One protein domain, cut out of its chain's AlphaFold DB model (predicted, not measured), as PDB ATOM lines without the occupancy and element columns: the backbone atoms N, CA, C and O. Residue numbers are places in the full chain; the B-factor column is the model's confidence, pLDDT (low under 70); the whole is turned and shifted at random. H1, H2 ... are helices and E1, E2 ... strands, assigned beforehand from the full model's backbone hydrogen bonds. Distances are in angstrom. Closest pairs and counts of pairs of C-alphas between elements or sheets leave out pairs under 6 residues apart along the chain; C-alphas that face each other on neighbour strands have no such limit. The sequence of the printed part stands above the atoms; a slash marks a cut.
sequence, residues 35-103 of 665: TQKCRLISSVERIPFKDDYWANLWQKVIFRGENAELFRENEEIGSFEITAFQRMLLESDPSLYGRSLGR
ATOM      1  N   THR A  35      77.371 -86.089  -8.116       89.88
ATOM      2  CA  THR A  35      77.383 -87.496  -7.690       89.88
ATOM      3  C   THR A  35      78.687 -87.835  -6.965       89.88
ATOM      4  O   THR A  35      79.688 -87.138  -7.137       89.88
ATOM      5  N   GLN A  36      78.726 -88.949  -6.220       90.88
ATOM      6  CA  GLN A  36      79.974 -89.406  -5.583       90.88
ATOM      7  C   GLN A  36      81.093 -89.644  -6.592       90.88
ATOM      8  O   GLN A  36      82.231 -89.251  -6.355       90.88
ATOM      9  N   LYS A  37      80.750 -90.169  -7.774       93.62
ATOM     10  CA  LYS A  37      81.685 -90.276  -8.895       93.62
ATOM     11  C   LYS A  37      82.313 -88.925  -9.246       93.62
ATOM     12  O   LYS A  37      83.524 -88.839  -9.406       93.62
ATOM     13  N   CYS A  38      81.511 -87.867  -9.358       91.31
ATOM     14  CA  CYS A  38      82.030 -86.556  -9.737       91.31
ATOM     15  C   CYS A  38      82.864 -85.905  -8.625       91.31
ATOM     16  O   CYS A  38      83.888 -85.298  -8.940       91.31
ATOM     17  N   ARG A  39      82.484 -86.073  -7.348       92.44
ATOM     18  CA  ARG A  39      83.301 -85.638  -6.196       92.44
ATOM     19  C   ARG A  39      84.652 -86.341  -6.177       92.44
ATOM     20  O   ARG A  39      85.688 -85.686  -6.102       92.44
ATOM     21  N   LEU A  40      84.650 -87.663  -6.351       95.25
ATOM     22  CA  LEU A  40      85.865 -88.471  -6.351       95.25
ATOM     23  C   LEU A  40      86.825 -88.033  -7.464       95.25
ATOM     24  O   LEU A  40      88.000 -87.807  -7.199       95.25
ATOM     25  N   ILE A  41      86.328 -87.828  -8.687       93.44
ATOM     26  CA  ILE A  41      87.164 -87.359  -9.802       93.44
ATOM     27  C   ILE A  41      87.656 -85.921  -9.561       93.44
ATOM     28  O   ILE A  41      88.829 -85.635  -9.788       93.44
ATOM     29  N   SER A  42      86.796 -85.019  -9.075       90.56
ATOM     30  CA  SER A  42      87.164 -83.615  -8.819       90.56
ATOM     31  C   SER A  42      88.191 -83.475  -7.692       90.56
ATOM     32  O   SER A  42      89.038 -82.585  -7.749       90.56
ATOM     33  N   SER A  43      88.170 -84.379  -6.703       93.69
ATOM     34  CA  SER A  43      89.143 -84.391  -5.604       93.69
ATOM     35  C   SER A  43      90.589 -84.546  -6.079       93.69
ATOM     36  O   SER A  43      91.494 -83.981  -5.475       93.69
ATOM     37  N   VAL A  44      90.809 -85.222  -7.213       94.12
ATOM     38  CA  VAL A  44      92.140 -85.420  -7.810       94.12
ATOM     39  C   VAL A  44      92.808 -84.086  -8.168       94.12
ATOM     40  O   VAL A  44      94.027 -83.971  -8.103       94.12
ATOM     41  N   GLU A  45      92.031 -83.048  -8.499       90.12
ATOM     42  CA  GLU A  45      92.551 -81.714  -8.847       90.12
ATOM     43  C   GLU A  45      93.161 -80.966  -7.653       90.12
ATOM     44  O   GLU A  45      93.919 -80.016  -7.856       90.12
ATOM     45  N   ARG A  46      92.813 -81.373  -6.426       90.69
ATOM     46  CA  ARG A  46      93.304 -80.772  -5.176       90.69
ATOM     47  C   ARG A  46      94.611 -81.406  -4.700       90.69
ATOM     48  O   ARG A  46      95.264 -80.877  -3.807       90.69
ATOM     49  N   ILE A  47      95.017 -82.516  -5.318       92.69
ATOM     50  CA  ILE A  47      96.172 -83.294  -4.881       92.69
ATOM     51  C   ILE A  47      97.471 -82.724  -5.469       92.69
ATOM     52  O   ILE A  47      97.555 -82.465  -6.677       92.69
ATOM     53  N   PRO A  48      98.510 -82.509  -4.641       91.75
ATOM     54  CA  PRO A  48      99.859 -82.284  -5.133       91.75
ATOM     55  C   PRO A  48     100.449 -83.609  -5.637       91.75
ATOM     56  O   PRO A  48     100.554 -84.591  -4.906       91.75
ATOM     57  N   PHE A  49     100.840 -83.636  -6.902       93.69
ATOM     58  CA  PHE A  49     101.534 -84.756  -7.517       93.69
ATOM     59  C   PHE A  49     103.043 -84.641  -7.327       93.69
ATOM     60  O   PHE A  49     103.595 -83.561  -7.139       93.69
ATOM     61  N   LYS A  50     103.725 -85.782  -7.456       92.81
ATOM     62  CA  LYS A  50     105.191 -85.839  -7.463       92.81
ATOM     63  C   LYS A  50     105.805 -85.059  -8.632       92.81
ATOM     64  O   LYS A  50     106.910 -84.542  -8.507       92.81
ATOM     65  N   ASP A  51     105.105 -85.014  -9.761       93.81
ATOM     66  CA  ASP A  51     105.439 -84.186 -10.916       93.81
ATOM     67  C   ASP A  51     104.203 -83.369 -11.304       93.81
ATOM     68  O   ASP A  51     103.185 -83.912 -11.748       93.81
ATOM     69  N   ASP A  52     104.294 -82.047 -11.153       93.19
ATOM     70  CA  ASP A  52     103.194 -81.131 -11.453       93.19
ATOM     71  C   ASP A  52     102.726 -81.214 -12.911       93.19
ATOM     72  O   ASP A  52     101.573 -80.898 -13.224       93.19
ATOM     73  N   TYR A  53     103.585 -81.677 -13.824       91.50
ATOM     74  CA  TYR A  53     103.224 -81.863 -15.223       91.50
ATOM     75  C   TYR A  53     102.113 -82.904 -15.409       91.50
ATOM     76  O   TYR A  53     101.342 -82.816 -16.375       91.50
ATOM     77  N   TRP A  54     101.952 -83.846 -14.471       93.81
ATOM     78  CA  TRP A  54     100.867 -84.827 -14.505       93.81
ATOM     79  C   TRP A  54      99.491 -84.164 -14.467       93.81
ATOM     80  O   TRP A  54      98.596 -84.633 -15.169       93.81
ATOM     81  N   ALA A  55      99.330 -83.019 -13.788       91.50
ATOM     82  CA  ALA A  55      98.069 -82.268 -13.735       91.50
ATOM     83  C   ALA A  55      97.542 -81.865 -15.124       91.50
ATOM     84  O   ALA A  55      96.330 -81.784 -15.357       91.50
ATOM     85  N   ASN A  56      98.453 -81.633 -16.070       87.19
ATOM     86  CA  ASN A  56      98.130 -81.311 -17.456       87.19
ATOM     87  C   ASN A  56      97.779 -82.556 -18.291       87.19
ATOM     88  O   ASN A  56      96.999 -82.440 -19.244       87.19
ATOM     89  N   LEU A  57      98.368 -83.710 -17.964       88.00
ATOM     90  CA  LEU A  57      98.336 -84.922 -18.784       88.00
ATOM     91  C   LEU A  57      97.251 -85.925 -18.400       88.00
ATOM     92  O   LEU A  57      96.781 -86.636 -19.288       88.00
ATOM     93  N   TRP A  58      96.902 -86.028 -17.115       91.94
ATOM     94  CA  TRP A  58      96.009 -87.086 -16.655       91.94
ATOM     95  C   TRP A  58      94.613 -86.939 -17.271       91.94
ATOM     96  O   TRP A  58      94.026 -85.851 -17.320       91.94
ATOM     97  N   GLN A  59      94.107 -88.063 -17.767       89.56
ATOM     98  CA  GLN A  59      92.804 -88.187 -18.418       89.56
ATOM     99  C   GLN A  59      91.905 -89.169 -17.677       89.56
ATOM    100  O   GLN A  59      90.692 -88.979 -17.662       89.56
ATOM    101  N   LYS A  60      92.490 -90.206 -17.071       93.25
ATOM    102  CA  LYS A  60      91.771 -91.213 -16.294       93.25
ATOM    103  C   LYS A  60      92.482 -91.471 -14.975       93.25
ATOM    104  O   LYS A  60      93.693 -91.276 -14.874       93.25
ATOM    105  N   VAL A  61      91.726 -91.943 -13.997       96.56
ATOM    106  CA  VAL A  61      92.226 -92.369 -12.690       96.56
ATOM    107  C   VAL A  61      91.597 -93.706 -12.303       96.56
ATOM    108  O   VAL A  61      90.442 -93.977 -12.646       96.56
ATOM    109  N   ILE A  62      92.362 -94.554 -11.618       97.56
ATOM    110  CA  ILE A  62      91.887 -95.810 -11.032       97.56
ATOM    111  C   ILE A  62      92.297 -95.842  -9.560       97.56
ATOM    112  O   ILE A  62      93.475 -95.736  -9.244       97.56
ATOM    113  N   PHE A  63      91.334 -96.028  -8.660       97.31
ATOM    114  CA  PHE A  63      91.583 -96.125  -7.220       97.31
ATOM    115  C   PHE A  63      91.705 -97.597  -6.798       97.31
ATOM    116  O   PHE A  63      90.759 -98.366  -7.008       97.31
ATOM    117  N   ARG A  64      92.856 -98.006  -6.236       93.31
ATOM    118  CA  ARG A  64      93.148 -99.389  -5.805       93.31
ATOM    119  C   ARG A  64      94.055 -99.436  -4.576       93.31
ATOM    120  O   ARG A  64      95.111 -98.817  -4.535       93.31
ATOM    121  N   GLY A  65      93.697-100.273  -3.605       91.25
ATOM    122  CA  GLY A  65      94.455-100.407  -2.364       91.25
ATOM    123  C   GLY A  65      94.563 -99.057  -1.659       91.25
ATOM    124  O   GLY A  65      93.547 -98.432  -1.369       91.25
ATOM    125  N   GLU A  66      95.794 -98.609  -1.423       92.94
ATOM    126  CA  GLU A  66      96.099 -97.325  -0.778       92.94
ATOM    127  C   GLU A  66      96.423 -96.202  -1.779       92.94
ATOM    128  O   GLU A  66      96.639 -95.067  -1.367       92.94
ATOM    129  N   ASN A  67      96.430 -96.485  -3.089       96.19
ATOM    130  CA  ASN A  67      96.877 -95.543  -4.116       96.19
ATOM    131  C   ASN A  67      95.845 -95.326  -5.229       96.19
ATOM    132  O   ASN A  67      95.024 -96.184  -5.557       96.19
ATOM    133  N   ALA A  68      95.924 -94.161  -5.852       97.19
ATOM    134  CA  ALA A  68      95.233 -93.832  -7.083       97.19
ATOM    135  C   ALA A  68      96.250 -93.730  -8.225       97.19
ATOM    136  O   ALA A  68      97.213 -92.970  -8.153       97.19
ATOM    137  N   GLU A  69      96.031 -94.509  -9.278       97.69
ATOM    138  CA  GLU A  69      96.869 -94.586 -10.476       97.69
ATOM    139  C   GLU A  69      96.311 -93.631 -11.546       97.69
ATOM    140  O   GLU A  69      95.127 -93.691 -11.892       97.69
ATOM    141  N   LEU A  70      97.151 -92.739 -12.069       97.31
ATOM    142  CA  LEU A  70      96.823 -91.761 -13.105       97.31
ATOM    143  C   LEU A  70      97.238 -92.280 -14.477       97.31
ATOM    144  O   LEU A  70      98.364 -92.735 -14.673       97.31
ATOM    145  N   PHE A  71      96.361 -92.104 -15.462       94.50
ATOM    146  CA  PHE A  71      96.591 -92.556 -16.829       94.50
ATOM    147  C   PHE A  71      96.412 -91.431 -17.843       94.50
ATOM    148  O   PHE A  71      95.512 -90.586 -17.737       94.50
ATOM    149  N   ARG A  72      97.242 -91.482 -18.884       90.44
ATOM    150  CA  ARG A  72      97.045 -90.782 -20.152       90.44
ATOM    151  C   ARG A  72      96.815 -91.840 -21.224       90.44
ATOM    152  O   ARG A  72      97.655 -92.708 -21.424       90.44
ATOM    153  N   GLU A  73      95.681 -91.770 -21.911       83.38
ATOM    154  CA  GLU A  73      95.224 -92.813 -22.834       83.38
ATOM    155  C   GLU A  73      95.150 -94.191 -22.148       83.38
ATOM    156  O   GLU A  73      94.191 -94.446 -21.411       83.38
ATOM    157  N   ASN A  74      96.148 -95.050 -22.381       86.94
ATOM    158  CA  ASN A  74      96.307 -96.370 -21.763       86.94
ATOM    159  C   ASN A  74      97.644 -96.517 -21.007       86.94
ATOM    160  O   ASN A  74      97.952 -97.606 -20.531       86.94
ATOM    161  N   GLU A  75      98.440 -95.451 -20.914       93.69
ATOM    162  CA  GLU A  75      99.731 -95.441 -20.226       93.69
ATOM    163  C   GLU A  75      99.574 -94.849 -18.823       93.69
ATOM    164  O   GLU A  75      99.005 -93.765 -18.654       93.69
ATOM    165  N   GLU A  76     100.076 -95.561 -17.813       95.94
ATOM    166  CA  GLU A  76     100.191 -95.037 -16.451       95.94
ATOM    167  C   GLU A  76     101.281 -93.961 -16.427       95.94
ATOM    168  O   GLU A  76     102.410 -94.196 -16.862       95.94
ATOM    169  N   ILE A  77     100.940 -92.771 -15.939       96.44
ATOM    170  CA  ILE A  77     101.873 -91.638 -15.860       96.44
ATOM    171  C   ILE A  77     102.377 -91.389 -14.440       96.44
ATOM    172  O   ILE A  77     103.400 -90.732 -14.276       96.44
ATOM    173  N   GLY A  78     101.680 -91.905 -13.427       96.00
ATOM    174  CA  GLY A  78     102.041 -91.734 -12.028       96.00
ATOM    175  C   GLY A  78     100.933 -92.176 -11.082       96.00
ATOM    176  O   GLY A  78      99.853 -92.568 -11.514       96.00
ATOM    177  N   SER A  79     101.187 -92.080  -9.783       96.31
ATOM    178  CA  SER A  79     100.217 -92.410  -8.741       96.31
ATOM    179  C   SER A  79     100.379 -91.513  -7.518       96.31
ATOM    180  O   SER A  79     101.397 -90.830  -7.361       96.31
ATOM    181  N   PHE A  80      99.348 -91.481  -6.676       95.88
ATOM    182  CA  PHE A  80      99.331 -90.749  -5.412       95.88
ATOM    183  C   PHE A  80      98.564 -91.534  -4.339       95.88
ATOM    184  O   PHE A  80      97.751 -92.400  -4.665       95.88
ATOM    185  N   GLU A  81      98.827 -91.236  -3.068       95.62
ATOM    186  CA  GLU A  81      98.153 -91.877  -1.935       95.62
ATOM    187  C   GLU A  81      96.705 -91.382  -1.805       95.62
ATOM    188  O   GLU A  81      96.437 -90.181  -1.870       95.62
ATOM    189  N   ILE A  82      95.765 -92.305  -1.608       95.00
ATOM    190  CA  ILE A  82      94.343 -91.981  -1.462       95.00
ATOM    191  C   ILE A  82      94.105 -91.234  -0.145       95.00
ATOM    192  O   ILE A  82      94.457 -91.718   0.932       95.00
ATOM    193  N   THR A  83      93.423 -90.088  -0.218       94.62
ATOM    194  CA  THR A  83      93.091 -89.270   0.959       94.62
ATOM    195  C   THR A  83      91.982 -89.907   1.800       94.62
ATOM    196  O   THR A  83      91.193 -90.725   1.319       94.62
ATOM    197  N   ALA A  84      91.867 -89.512   3.073       93.75
ATOM    198  CA  ALA A  84      90.774 -89.978   3.931       93.75
ATOM    199  C   ALA A  84      89.393 -89.641   3.336       93.75
ATOM    200  O   ALA A  84      88.478 -90.464   3.376       93.75
ATOM    201  N   PHE A  85      89.267 -88.464   2.718       93.06
ATOM    202  CA  PHE A  85      88.049 -88.040   2.034       93.06
ATOM    203  C   PHE A  85      87.734 -88.918   0.813       93.06
ATOM    204  O   PHE A  85      86.613 -89.404   0.670       93.06
ATOM    205  N   GLN A  86      88.724 -89.206  -0.036       95.06
ATOM    206  CA  GLN A  86      88.552 -90.106  -1.182       95.06
ATOM    207  C   GLN A  86      88.181 -91.530  -0.757       95.06
ATOM    208  O   GLN A  86      87.347 -92.165  -1.404       95.06
ATOM    209  N   ARG A  87      88.754 -92.023   0.346       94.38
ATOM    210  CA  ARG A  87      88.388 -93.320   0.925       94.38
ATOM    211  C   ARG A  87      86.925 -93.341   1.360       94.38
ATOM    212  O   ARG A  87      86.210 -94.258   0.975       94.38
ATOM    213  N   MET A  88      86.464 -92.303   2.056       92.44
ATOM    214  CA  MET A  88      85.053 -92.161   2.432       92.44
ATOM    215  C   MET A  88      84.132 -92.158   1.200       92.44
ATOM    216  O   MET A  88      83.112 -92.849   1.186       92.44
ATOM    217  N   LEU A  89      84.512 -91.464   0.120       93.38
ATOM    218  CA  LEU A  89      83.742 -91.481  -1.128       93.38
ATOM    219  C   LEU A  89      83.671 -92.889  -1.748       93.38
ATOM    220  O   LEU A  89      82.592 -93.309  -2.167       93.38
ATOM    221  N   LEU A  90      84.784 -93.627  -1.769       95.19
ATOM    222  CA  LEU A  90      84.848 -95.011  -2.261       95.19
ATOM    223  C   LEU A  90      84.041 -95.986  -1.391       95.19
ATOM    224  O   LEU A  90      83.413 -96.898  -1.921       95.19
ATOM    225  N   GLU A  91      84.029 -95.798  -0.071       92.94
ATOM    226  CA  GLU A  91      83.207 -96.583   0.858       92.94
ATOM    227  C   GLU A  91      81.711 -96.308   0.660       92.94
ATOM    228  O   GLU A  91      80.895 -97.226   0.744       92.94
ATOM    229  N   SER A  92      81.352 -95.058   0.345       90.94
ATOM    230  CA  SER A  92      79.965 -94.662   0.076       90.94
ATOM    231  C   SER A  92      79.420 -95.198  -1.255       90.94
ATOM    232  O   SER A  92      78.213 -95.406  -1.384       90.94
ATOM    233  N   ASP A  93      80.294 -95.445  -2.236       94.12
ATOM    234  CA  ASP A  93      79.956 -96.078  -3.513       94.12
ATOM    235  C   ASP A  93      81.057 -97.067  -3.947       94.12
ATOM    236  O   ASP A  93      81.925 -96.739  -4.768       94.12
ATOM    237  N   PRO A  94      81.007 -98.318  -3.444       94.56
ATOM    238  CA  PRO A  94      82.011 -99.338  -3.748       94.56
ATOM    239  C   PRO A  94      82.117 -99.696  -5.237       94.56
ATOM    240  O   PRO A  94      83.103-100.304  -5.649       94.56
ATOM    241  N   SER A  95      81.131 -99.321  -6.066       95.50
ATOM    242  CA  SER A  95      81.168 -99.566  -7.515       95.50
ATOM    243  C   SER A  95      82.233 -98.735  -8.246       95.50
ATOM    244  O   SER A  95      82.575 -99.027  -9.395       95.50
ATOM    245  N   LEU A  96      82.763 -97.699  -7.585       95.62
ATOM    246  CA  LEU A  96      83.831 -96.843  -8.101       95.62
ATOM    247  C   LEU A  96      85.226 -97.445  -7.886       95.62
ATOM    248  O   LEU A  96      86.164 -97.080  -8.596       95.62
ATOM    249  N   TYR A  97      85.376 -98.380  -6.946       96.44
ATOM    250  CA  TYR A  97      86.663 -98.996  -6.637       96.44
ATOM    251  C   TYR A  97      87.172 -99.860  -7.801       96.44
ATOM    252  O   TYR A  97      86.443-100.670  -8.372       96.44
ATOM    253  N   GLY A  98      88.442 -99.688  -8.177       95.06
ATOM    254  CA  GLY A  98      89.074-100.414  -9.283       95.06
ATOM    255  C   GLY A  98      88.538-100.084 -10.684       95.06
ATOM    256  O   GLY A  98      89.059-100.624 -11.666       95.06
ATOM    257  N   ARG A  99      87.541 -99.196 -10.793       95.56
ATOM    258  CA  ARG A  99      86.968 -98.717 -12.051       95.56
ATOM    259  C   ARG A  99      87.859 -97.638 -12.665       95.56
ATOM    260  O   ARG A  99      88.406 -96.796 -11.962       95.56
ATOM    261  N   SER A 100      87.967 -97.640 -13.993       95.06
ATOM    262  CA  SER A 100      88.574 -96.531 -14.733       95.06
ATOM    263  C   SER A 100      87.589 -95.375 -14.835       95.06
ATOM    264  O   SER A 100      86.523 -95.531 -15.431       95.06
ATOM    265  N   LEU A 101      87.939 -94.254 -14.204       94.31
ATOM    266  CA  LEU A 101      87.138 -93.036 -14.163       94.31
ATOM    267  C   LEU A 101      87.803 -91.963 -15.024       94.31
ATOM    268  O   LEU A 101      88.966 -91.619 -14.801       94.31
ATOM    269  N   GLY A 102      87.078 -91.447 -16.010       90.00
ATOM    270  CA  GLY A 102      87.526 -90.371 -16.886       90.00
ATOM    271  C   GLY A 102      87.331 -89.000 -16.245       90.00
ATOM    272  O   GLY A 102      86.283 -88.704 -15.676       90.00
ATOM    273  N   ARG A 103      88.318 -88.115 -16.380       87.69
ATOM    274  CA  ARG A 103      88.246 -86.725 -15.894       87.69
ATOM    275  C   ARG A 103      87.119 -85.919 -16.565       87.69
ATOM    276  O   ARG A 103      86.512 -85.051 -15.944       87.69
TER     277      ARG A 103
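This is residues 35 to 103 of the 665 residues of the protein "Protein kinase domain-containing protein" of Oikopleura dioica (UniProt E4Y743). A strongly twisted sheet of four strands has helix H1 laid crosswise over one face and the short helix H2 over the same face, while its opposite face has no named helix on it. H3 lies off the sheet, side by side with H1 and running back against it. The printed part has 69 residues, with three named helices and four named strands in the order H1 H2 E1 E2 E3 H3 E4; the sheet, in the order E3 E2 E1 E4, is antiparallel throughout. The class is mixed, helices and strands. The whole is compact and rounded, with a radius of gyration of the C-alphas of 10.9 A and spans of 30 by 22 by 21 A.

E3, residues 75 to 81, is the longest strand, 18.7 A from first to last C-alpha. E2, residues 67 to 72, is 16.7 A long, and E1, residues 60 to 64, is 13.4 A. E4 has residues 100 to 102, with C-alpha 102 at (87.526, -90.371, -16.886). H1, residues 36 to 46, is 15.9 A long and begins with C-alpha 36 at (79.974, -89.406, -5.583). H2 is residues 54 to 57, and H3, residues 84 to 92, is 12.4 A long, beginning with C-alpha 84 at (90.774, -89.978, 3.931).

E1, E2 and E3 form a meander, each strand the antiparallel neighbour of the one before; E1 and E2 are a hairpin, and so are E2 and E3. N 70 and O 78 are 2.8 A apart between E2 and E3, and N 69 and O 62 are 2.8 A apart between E2 and E1, both within hydrogen-bond range. E4 is an edge strand beside E1, antiparallel to it, with N 61 and O 101 within hydrogen-bond range at 2.9 A. H1 is on the sheet at a height of 9.8 A, across the strands, at 78 degrees to E1 on the local plane. It lies over E1 and only just over E2, on which 3 of its C-alphas fall. H2 is on the same face, and the closest C-alphas of H2 and E2, those of Leu 57 and Arg 72, are 6.2 A apart. H3 is only just not on the sheet, with 4 pairs of C-alphas within 10 A. H1 and H3 touch, their closest C-alphas, those of Leu 40 and Gln 86, 6.1 A apart, at a shallow tilt of 14 degrees, opposite ways. Every O i to N i+4 pair is within hydrogen-bond range in H3, 4 of 7 are in H1, and H2 is too short for such a pair.

The two C-alphas farthest apart, those of Tyr 53 and Ser 92, are 30.6 A apart. The printed part has no cut and no long link. The mean pLDDT of the printed part is 93.3, and no printed residue is under 70.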